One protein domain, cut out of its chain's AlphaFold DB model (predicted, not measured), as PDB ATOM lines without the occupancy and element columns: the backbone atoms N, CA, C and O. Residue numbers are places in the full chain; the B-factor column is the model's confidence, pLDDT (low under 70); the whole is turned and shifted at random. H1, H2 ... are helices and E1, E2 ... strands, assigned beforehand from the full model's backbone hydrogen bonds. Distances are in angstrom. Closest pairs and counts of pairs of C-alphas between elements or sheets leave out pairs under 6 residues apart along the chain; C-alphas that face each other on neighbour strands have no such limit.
ATOM      1  N   ALA A   3      13.021  29.307  -5.640       88.25
ATOM      2  CA  ALA A   3      12.105  28.548  -6.476       88.25
ATOM      3  C   ALA A   3      10.685  28.688  -5.925       88.25
ATOM      4  O   ALA A   3      10.482  28.913  -4.728       88.25
ATOM      5  N   SER A   4       9.691  28.542  -6.794       86.81
ATOM      6  CA  SER A   4       8.289  28.615  -6.399       86.81
ATOM      7  C   SER A   4       7.521  27.405  -6.911       86.81
ATOM      8  O   SER A   4       7.782  26.925  -8.010       86.81
ATOM      9  N   THR A   5       6.589  26.909  -6.105       86.06
ATOM     10  CA  THR A   5       5.738  25.754  -6.420       86.06
ATOM     11  C   THR A   5       4.289  26.080  -6.058       86.06
ATOM     12  O   THR A   5       4.063  26.837  -5.109       86.06
ATOM     13  N   PRO A   6       3.281  25.549  -6.773       83.81
ATOM     14  CA  PRO A   6       1.894  25.641  -6.319       83.81
ATOM     15  C   PRO A   6       1.661  24.890  -4.999       83.81
ATOM     16  O   PRO A   6       0.757  25.248  -4.250       83.81
ATOM     17  N   ASP A   7       2.485  23.880  -4.701       88.44
ATOM     18  CA  ASP A   7       2.354  23.028  -3.521       88.44
ATOM     19  C   ASP A   7       3.731  22.599  -2.978       88.44
ATOM     20  O   ASP A   7       4.575  22.075  -3.715       88.44
ATOM     21  N   LEU A   8       3.972  22.834  -1.685       91.50
ATOM     22  CA  LEU A   8       5.222  22.458  -1.018       91.50
ATOM     23  C   LEU A   8       5.271  20.973  -0.664       91.50
ATOM     24  O   LEU A   8       6.372  20.424  -0.609       91.50
ATOM     25  N   ASP A   9       4.130  20.307  -0.489       93.06
ATOM     26  CA  ASP A   9       4.099  18.877  -0.176       93.06
ATOM     27  C   ASP A   9       4.630  18.059  -1.356       93.06
ATOM     28  O   ASP A   9       5.420  17.132  -1.182       93.06
ATOM     29  N   THR A  10       4.325  18.491  -2.580       92.75
ATOM     30  CA  THR A  10       4.893  17.948  -3.822       92.75
ATOM     31  C   THR A  10       6.430  18.028  -3.879       92.75
ATOM     32  O   THR A  10       7.075  17.161  -4.485       92.75
ATOM     33  N   VAL A  11       7.033  19.051  -3.261       93.00
ATOM     34  CA  VAL A  11       8.496  19.219  -3.174       93.00
ATOM     35  C   VAL A  11       9.063  18.394  -2.022       93.00
ATOM     36  O   VAL A  11      10.057  17.696  -2.210       93.00
ATOM     37  N   ALA A  12       8.402  18.402  -0.864       92.75
ATOM     38  CA  ALA A  12       8.777  17.580   0.283       92.75
ATOM     39  C   ALA A  12       8.759  16.077  -0.057       92.75
ATOM     40  O   ALA A  12       9.670  15.347   0.321       92.75
ATOM     41  N   ALA A  13       7.788  15.621  -0.852       95.81
ATOM     42  CA  ALA A  13       7.712  14.243  -1.334       95.81
ATOM     43  C   ALA A  13       8.895  13.842  -2.239       95.81
ATOM     44  O   ALA A  13       9.186  12.656  -2.384       95.81
ATOM     45  N   ARG A  14       9.593  14.814  -2.844       93.31
ATOM     46  CA  ARG A  14      10.775  14.610  -3.701       93.31
ATOM     47  C   ARG A  14      12.092  14.953  -3.005       93.31
ATOM     48  O   ARG A  14      13.122  15.078  -3.665       93.31
ATOM     49  N   GLU A  15      12.092  15.074  -1.681       94.94
ATOM     50  CA  GLU A  15      13.272  15.462  -0.905       94.94
ATOM     51  C   GLU A  15      14.480  14.540  -1.131       94.94
ATOM     52  O   GLU A  15      15.610  15.021  -1.174       94.94
ATOM     53  N   ALA A  16      14.256  13.244  -1.371       95.81
ATOM     54  CA  ALA A  16      15.324  12.294  -1.682       95.81
ATOM     55  C   ALA A  16      16.175  12.725  -2.894       95.81
ATOM     56  O   ALA A  16      17.399  12.666  -2.831       95.81
ATOM     57  N   ALA A  17      15.552  13.259  -3.950       94.31
ATOM     58  CA  ALA A  17      16.272  13.738  -5.133       94.31
ATOM     59  C   ALA A  17      17.140  14.975  -4.827       94.31
ATOM     60  O   ALA A  17      18.210  15.154  -5.404       94.31
ATOM     61  N   LEU A  18      16.710  15.826  -3.888       92.75
ATOM     62  CA  LEU A  18      17.507  16.963  -3.415       92.75
ATOM     63  C   LEU A  18      18.706  16.491  -2.580       92.75
ATOM     64  O   LEU A  18      19.801  17.042  -2.709       92.75
ATOM     65  N   VAL A  19      18.518  15.449  -1.767       93.81
ATOM     66  CA  VAL A  19      19.595  14.827  -0.986       93.81
ATOM     67  C   VAL A  19      20.661  14.215  -1.893       93.81
ATOM     68  O   VAL A  19      21.847  14.436  -1.648       93.81
ATOM     69  N   GLU A  20      20.270  13.532  -2.970       93.44
ATOM     70  CA  GLU A  20      21.200  12.941  -3.946       93.44
ATOM     71  C   GLU A  20      22.151  13.975  -4.569       93.44
ATOM     72  O   GLU A  20      23.325  13.685  -4.800       93.44
ATOM     73  N   VAL A  21      21.689  15.213  -4.775       90.94
ATOM     74  CA  VAL A  21      22.523  16.313  -5.298       90.94
ATOM     75  C   VAL A  21      23.198  17.152  -4.195       90.94
ATOM     76  O   VAL A  21      23.871  18.149  -4.479       90.94
ATOM     77  N   GLY A  22      23.065  16.747  -2.928       92.19
ATOM     78  CA  GLY A  22      23.766  17.320  -1.776       92.19
ATOM     79  C   GLY A  22      23.030  18.440  -1.038       92.19
ATOM     80  O   GLY A  22      23.651  19.151  -0.243       92.19
ATOM     81  N   TYR A  23      21.735  18.638  -1.284       93.62
ATOM     82  CA  TYR A  23      20.911  19.536  -0.475       93.62
ATOM     83  C   TYR A  23      20.391  18.828   0.775       93.62
ATOM     84  O   TYR A  23      19.932  17.694   0.738       93.62
ATOM     85  N   GLN A  24      20.401  19.542   1.894       94.00
ATOM     86  CA  GLN A  24      19.821  19.093   3.155       94.00
ATOM     87  C   GLN A  24      18.737  20.072   3.592       94.00
ATOM     88  O   GLN A  24      18.935  21.287   3.490       94.00
ATOM     89  N   ARG A  25      17.607  19.549   4.075       94.12
ATOM     90  CA  ARG A  25      16.509  20.360   4.607       94.12
ATOM     91  C   ARG A  25      16.858  20.918   5.979       94.12
ATOM     92  O   ARG A  25      17.426  20.224   6.818       94.12
ATOM     93  N   PHE A  26      16.465  22.163   6.211       93.38
ATOM     94  CA  PHE A  26      16.553  22.820   7.507       93.38
ATOM     95  C   PHE A  26      15.212  23.463   7.832       93.38
ATOM     96  O   PHE A  26      14.692  24.256   7.046       93.38
ATOM     97  N   ASP A  27      14.672  23.142   9.003       90.38
ATOM     98  CA  ASP A  27      13.529  23.866   9.538       90.38
ATOM     99  C   ASP A  27      14.009  25.182  10.162       90.38
ATOM    100  O   ASP A  27      14.912  25.209  10.998       90.38
ATOM    101  N   THR A  28      13.427  26.288   9.708       89.12
ATOM    102  CA  THR A  28      13.714  27.637  10.207       89.12
ATOM    103  C   THR A  28      12.521  28.252  10.937       89.12
ATOM    104  O   THR A  28      12.535  29.455  11.187       89.12
ATOM    105  N   GLY A  29      11.453  27.486  11.185       87.94
ATOM    106  CA  GLY A  29      10.213  27.961  11.806       87.94
ATOM    107  C   GLY A  29       9.420  28.963  10.962       87.94
ATOM    108  O   GLY A  29       8.541  29.645  11.481       87.94
ATOM    109  N   MET A  30       9.736  29.096   9.668       84.81
ATOM    110  CA  MET A  30       9.043  30.022   8.768       84.81
ATOM    111  C   MET A  30       7.987  29.257   7.965       84.81
ATOM    112  O   MET A  30       8.367  28.377   7.190       84.81
ATOM    113  N   PRO A  31       6.689  29.576   8.123       83.88
ATOM    114  CA  PRO A  31       5.620  28.878   7.417       83.88
ATOM    115  C   PRO A  31       5.669  29.155   5.909       83.88
ATOM    116  O   PRO A  31       6.280  30.126   5.460       83.88
ATOM    117  N   ASN A  32       4.984  28.313   5.128       86.50
ATOM    118  CA  ASN A  32       4.852  28.444   3.669       86.50
ATOM    119  C   ASN A  32       6.188  28.494   2.909       86.50
ATOM    120  O   ASN A  32       6.286  29.076   1.825       86.50
ATOM    121  N   ARG A  33       7.233  27.873   3.468       91.50
ATOM    122  CA  ARG A  33       8.547  27.804   2.840       91.50
ATOM    123  C   ARG A  33       9.306  26.551   3.247       91.50
ATOM    124  O   ARG A  33       9.418  26.240   4.427       91.50
ATOM    125  N   LEU A  34       9.933  25.908   2.270       94.12
ATOM    126  CA  LEU A  34      10.983  24.924   2.491       94.12
ATOM    127  C   LEU A  34      12.349  25.578   2.304       94.12
ATOM    128  O   LEU A  34      12.556  26.382   1.390       94.12
ATOM    129  N   PHE A  35      13.288  25.238   3.179       94.69
ATOM    130  CA  PHE A  35      14.651  25.736   3.109       94.69
ATOM    131  C   PHE A  35      15.638  24.576   3.030       94.69
ATOM    132  O   PHE A  35      15.642  23.679   3.875       94.69
ATOM    133  N   TYR A  36      16.487  24.630   2.008       94.69
ATOM    134  CA  TYR A  36      17.529  23.655   1.753       94.69
ATOM    135  C   TYR A  36      18.889  24.336   1.649       94.69
ATOM    136  O   TYR A  36      19.034  25.443   1.123       94.69
ATOM    137  N   ARG A  37      19.918  23.636   2.115       93.81
ATOM    138  CA  ARG A  37      21.307  24.086   2.051       93.81
ATOM    139  C   ARG A  37      22.174  22.998   1.442       93.81
ATOM    140  O   ARG A  37      22.100  21.855   1.877       93.81
ATOM    141  N   ARG A  38      23.035  23.376   0.499       92.62
ATOM    142  CA  ARG A  38      24.094  22.519  -0.044       92.62
ATOM    143  C   ARG A  38      25.457  23.009   0.428       92.62
ATOM    144  O   ARG A  38      25.707  24.220   0.489       92.62
ATOM    145  N   GLY A  39      26.322  22.067   0.780       84.44
ATOM    146  CA  GLY A  39      27.711  22.324   1.149       84.44
ATOM    147  C   GLY A  39      28.683  21.452   0.359       84.44
ATOM    148  O   GLY A  39      28.286  20.443  -0.213       84.44
ATOM    149  N   ALA A  40      29.945  21.865   0.328       75.81
ATOM    150  CA  ALA A  40      31.082  21.091  -0.165       75.81
ATOM    151  C   ALA A  40      32.251  21.317   0.805       75.81
ATOM    152  O   ALA A  40      32.474  22.454   1.224       75.81
ATOM    153  N   ASP A  41      32.936  20.248   1.219       75.19
ATOM    154  CA  ASP A  41      34.108  20.298   2.111       75.19
ATOM    155  C   ASP A  41      33.896  21.137   3.388       75.19
ATOM    156  O   ASP A  41      34.714  21.971   3.776       75.19
ATOM    157  N   GLY A  42      32.730  20.983   4.025       67.56
ATOM    158  CA  GLY A  42      32.365  21.726   5.238       67.56
ATOM    159  C   GLY A  42      31.999  23.201   5.019       67.56
ATOM    160  O   GLY A  42      31.556  23.863   5.958       67.56
ATOM    161  N   ARG A  43      32.105  23.732   3.791       72.81
ATOM    162  CA  ARG A  43      31.668  25.092   3.444       72.81
ATOM    163  C   ARG A  43      30.278  25.078   2.827       72.81
ATOM    164  O   ARG A  43      29.946  24.272   1.963       72.81
ATOM    165  N   ARG A  44      29.458  26.033   3.257       75.88
ATOM    166  CA  ARG A  44      28.145  26.303   2.672       75.88
ATOM    167  C   ARG A  44      28.315  26.964   1.307       75.88
ATOM    168  O   ARG A  44      28.976  27.995   1.231       75.88
ATOM    169  N   THR A  45      27.699  26.403   0.270       85.19
ATOM    170  CA  THR A  45      27.841  26.908  -1.106       85.19
ATOM    171  C   THR A  45      26.531  27.443  -1.672       85.19
ATOM    172  O   THR A  45      26.552  28.473  -2.334       85.19
ATOM    173  N   HIS A  46      25.390  26.807  -1.380       88.94
ATOM    174  CA  HIS A  46      24.100  27.212  -1.949       88.94
ATOM    175  C   HIS A  46      22.977  27.183  -0.916       88.94
ATOM    176  O   HIS A  46      22.898  26.288  -0.070       88.94
ATOM    177  N   HIS A  47      22.089  28.167  -1.027       93.56
ATOM    178  CA  HIS A  47      20.784  28.197  -0.381       93.56
ATOM    179  C   HIS A  47      19.709  28.026  -1.444       93.56
ATOM    180  O   HIS A  47      19.724  28.744  -2.450       93.56
ATOM    181  N   LEU A  48      18.772  27.122  -1.192       92.31
ATOM    182  CA  LEU A  48      17.569  26.948  -1.984       92.31
ATOM    183  C   LEU A  48      16.366  27.234  -1.085       92.31
ATOM    184  O   LEU A  48      16.134  26.548  -0.089       92.31
ATOM    185  N   HIS A  49      15.619  28.271  -1.438       93.12
ATOM    186  CA  HIS A  49      14.350  28.601  -0.807       93.12
ATOM    187  C   HIS A  49      13.231  28.213  -1.765       93.12
ATOM    188  O   HIS A  49      13.192  28.724  -2.881       93.12
ATOM    189  N   VAL A  50      12.330  27.339  -1.325       91.56
ATOM    190  CA  VAL A  50      11.145  26.958  -2.095       91.56
ATOM    191  C   VAL A  50       9.918  27.509  -1.389       91.56
ATOM    192  O   VAL A  50       9.692  27.201  -0.221       91.56
ATOM    193  N   VAL A  51       9.154  28.354  -2.068       89.88
ATOM    194  CA  VAL A  51       7.963  29.016  -1.510       89.88
ATOM    195  C   VAL A  51       6.703  28.586  -2.251       89.88
ATOM    196  O   VAL A  51       6.769  28.218  -3.427       89.88
ATOM    197  N   THR A  52       5.549  28.655  -1.583       86.06
ATOM    198  CA  THR A  52       4.277  28.572  -2.303       86.06
ATOM    199  C   THR A  52       4.071  29.820  -3.148       86.06
ATOM    200  O   THR A  52       4.330  30.947  -2.720       86.06
ATOM    201  N   LYS A  53       3.580  29.618  -4.367       73.75
ATOM    202  CA  LYS A  53       3.138  30.695  -5.244       73.75
ATOM    203  C   LYS A  53       1.622  30.777  -5.226       73.75
ATOM    204  O   LYS A  53       0.949  29.784  -5.482       73.75
ATOM    205  N   THR A  54       1.079  31.970  -5.016       70.12
ATOM    206  CA  THR A  54      -0.316  32.235  -5.374       70.12
ATOM    207  C   THR A  54      -0.374  32.599  -6.858       70.12
ATOM    208  O   THR A  54       0.406  33.434  -7.322       70.12
ATOM    209  N   GLY A  55      -1.281  31.972  -7.621       72.00
ATOM    210  CA  GLY A  55      -1.479  32.280  -9.049       72.00
ATOM    211  C   GLY A  55      -1.666  33.781  -9.303       72.00
ATOM    212  O   GLY A  55      -1.076  34.333 -10.228       72.00
ATOM    213  N   LEU A  56      -2.324  34.456  -8.355       78.69
ATOM    214  CA  LEU A  56      -2.556  35.897  -8.340       78.69
ATOM    215  C   LEU A  56      -1.287  36.743  -8.537       78.69
ATOM    216  O   LEU A  56      -1.323  37.729  -9.263       78.69
ATOM    217  N   ILE A  57      -0.156  36.396  -7.910       81.06
ATOM    218  CA  ILE A  57       1.062  37.214  -8.050       81.06
ATOM    219  C   ILE A  57       1.621  37.130  -9.475       81.06
ATOM    220  O   ILE A  57       2.109  38.135  -9.986       81.06
ATOM    221  N   GLN A  58       1.522  35.973 -10.138       81.19
ATOM    222  CA  GLN A  58       1.913  35.872 -11.548       81.19
ATOM    223  C   GLN A  58       0.997  36.711 -12.424       81.19
ATOM    224  O   GLN A  58       1.494  37.504 -13.208       81.19
ATOM    225  N   GLU A  59      -0.317  36.577 -12.239       85.62
ATOM    226  CA  GLU A  59      -1.320  37.315 -13.009       85.62
ATOM    227  C   GLU A  59      -1.117  38.830 -12.894       85.62
ATOM    228  O   GLU A  59      -1.086  39.534 -13.902       85.62
ATOM    229  N   LEU A  60      -0.910  39.332 -11.672       89.00
ATOM    230  CA  LEU A  60      -0.682  40.756 -11.428       89.00
ATOM    231  C   LEU A  60       0.622  41.251 -12.061       89.00
ATOM    232  O   LEU A  60       0.649  42.337 -12.642       89.00
ATOM    233  N   VAL A  61       1.706  40.475 -11.966       87.75
ATOM    234  CA  VAL A  61       2.986  40.860 -12.576       87.75
ATOM    235  C   VAL A  61       2.909  40.787 -14.100       87.75
ATOM    236  O   VAL A  61       3.423  41.683 -14.767       87.75
ATOM    237  N   ASP A  62       2.237  39.785 -14.660       90.19
ATOM    238  CA  ASP A  62       2.044  39.653 -16.104       90.19
ATOM    239  C   ASP A  62       1.223  40.806 -16.672       90.19
ATOM    240  O   ASP A  62       1.649  41.425 -17.650       90.19
ATOM    241  N   ALA A  63       0.109  41.160 -16.028       92.00
ATOM    242  CA  ALA A  63      -0.694  42.318 -16.412       92.00
ATOM    243  C   ALA A  63       0.149  43.605 -16.396       92.00
ATOM    244  O   ALA A  63       0.218  44.327 -17.392       92.00
ATOM    245  N   ALA A  64       0.891  43.838 -15.309       93.75
ATOM    246  CA  ALA A  64       1.757  45.006 -15.171       93.75
ATOM    247  C   ALA A  64       2.886  45.055 -16.223       93.75
ATOM    248  O   ALA A  64       3.337  46.140 -16.606       93.75
ATOM    249  N   ARG A  65       3.386  43.903 -16.684       94.25
ATOM    250  CA  ARG A  65       4.400  43.820 -17.747       94.25
ATOM    251  C   ARG A  65       3.794  44.059 -19.125       94.25
ATOM    252  O   ARG A  65       4.387  44.805 -19.905       94.25
ATOM    253  N   ALA A  66       2.608  43.515 -19.386       95.25
ATOM    254  CA  ALA A  66       1.875  43.725 -20.629       95.25
ATOM    255  C   ALA A  66       1.559  45.213 -20.855       95.25
ATOM    256  O   ALA A  66       1.816  45.733 -21.938       95.25
ATOM    257  N   GLU A  67       1.124  45.928 -19.812       97.06
ATOM    258  CA  GLU A  67       0.910  47.387 -19.845       97.06
ATOM    259  C   GLU A  67       2.169  48.178 -20.235       97.06
ATOM    260  O   GLU A  67       2.082  49.275 -20.783       97.06
ATOM    261  N   ARG A  68       3.353  47.621 -19.965       96.31
ATOM    262  CA  ARG A  68       4.656  48.230 -20.269       96.31
ATOM    263  C   ARG A  68       5.266  47.718 -21.579       96.31
ATOM    264  O   ARG A  68       6.402  48.073 -21.883       96.31
TER     265      ARG A  68
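What this domain is: This is residues 3 to 68 of the 78 residues of an uncharacterized protein of Haloactinopolyspora alba (UniProt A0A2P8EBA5). The long hairpin of E3 and E4 makes the length of a curled four-stranded sheet, with short E1 and E2 at its edges and two short helices, H1 and H2, on it. Beyond the sheet, residues 56 to 68, of which 56 to 66 belong to H3, stick out as an arm. The 66 printed residues hold three named helices and four named strands, E1 H1 H2 E2 E3 E4 H3; the class is mixed, and so is the sheet, ordered E1 E4 E3 E2. The whole is loose, with a radius of gyration of the C-alphas of 15.1 A and spans of 48 by 24 by 22 A.

How they stand to each other: Start at E1, residues 3 to 5, parallel to E4, residues 43 to 52; N 3 and O 49 are 2.8 A apart, within hydrogen-bond range. H1, residues 9 to 12, only grazes the sheet. H2, residues 15 to 20, is on the sheet; its closest C-alphas to E2, residues 23 to 25, are Leu 18 and Gln 24, 7.3 A. E1, H1, H2 and E2 form a split strand-helix-strand unit, two strands running the same way with E4 and E3, residues 33 to 40, between them; its crossover is right-handed. E2, E3 and E4 form a meander, each strand the antiparallel neighbour of the one before; look at N 24 and O 37, 2.9 A, then N 36 and O 48, 2.9 A. H3, residues 55 to 66, is not on the sheet. Every O i to N i+4 pair is within hydrogen-bond range in H2 and H3; H1 is too short for one.

Where its parts are: Find C-alpha 3 at (12.105, 28.548, -6.476), where E1 begins. E3 runs 23.7 A from C-alpha 33, E4 28.2 A to C-alpha 52 at (4.277, 28.572, -2.303), and H3 16.6 A to C-alpha 66 at (1.875, 43.725, -20.629).

The domain as a whole: The two farthest C-alphas, of Asp 41 and Glu 67, are 48.1 A apart. The printed part has no cut and no long link; Gly 42 alone is under pLDDT 70.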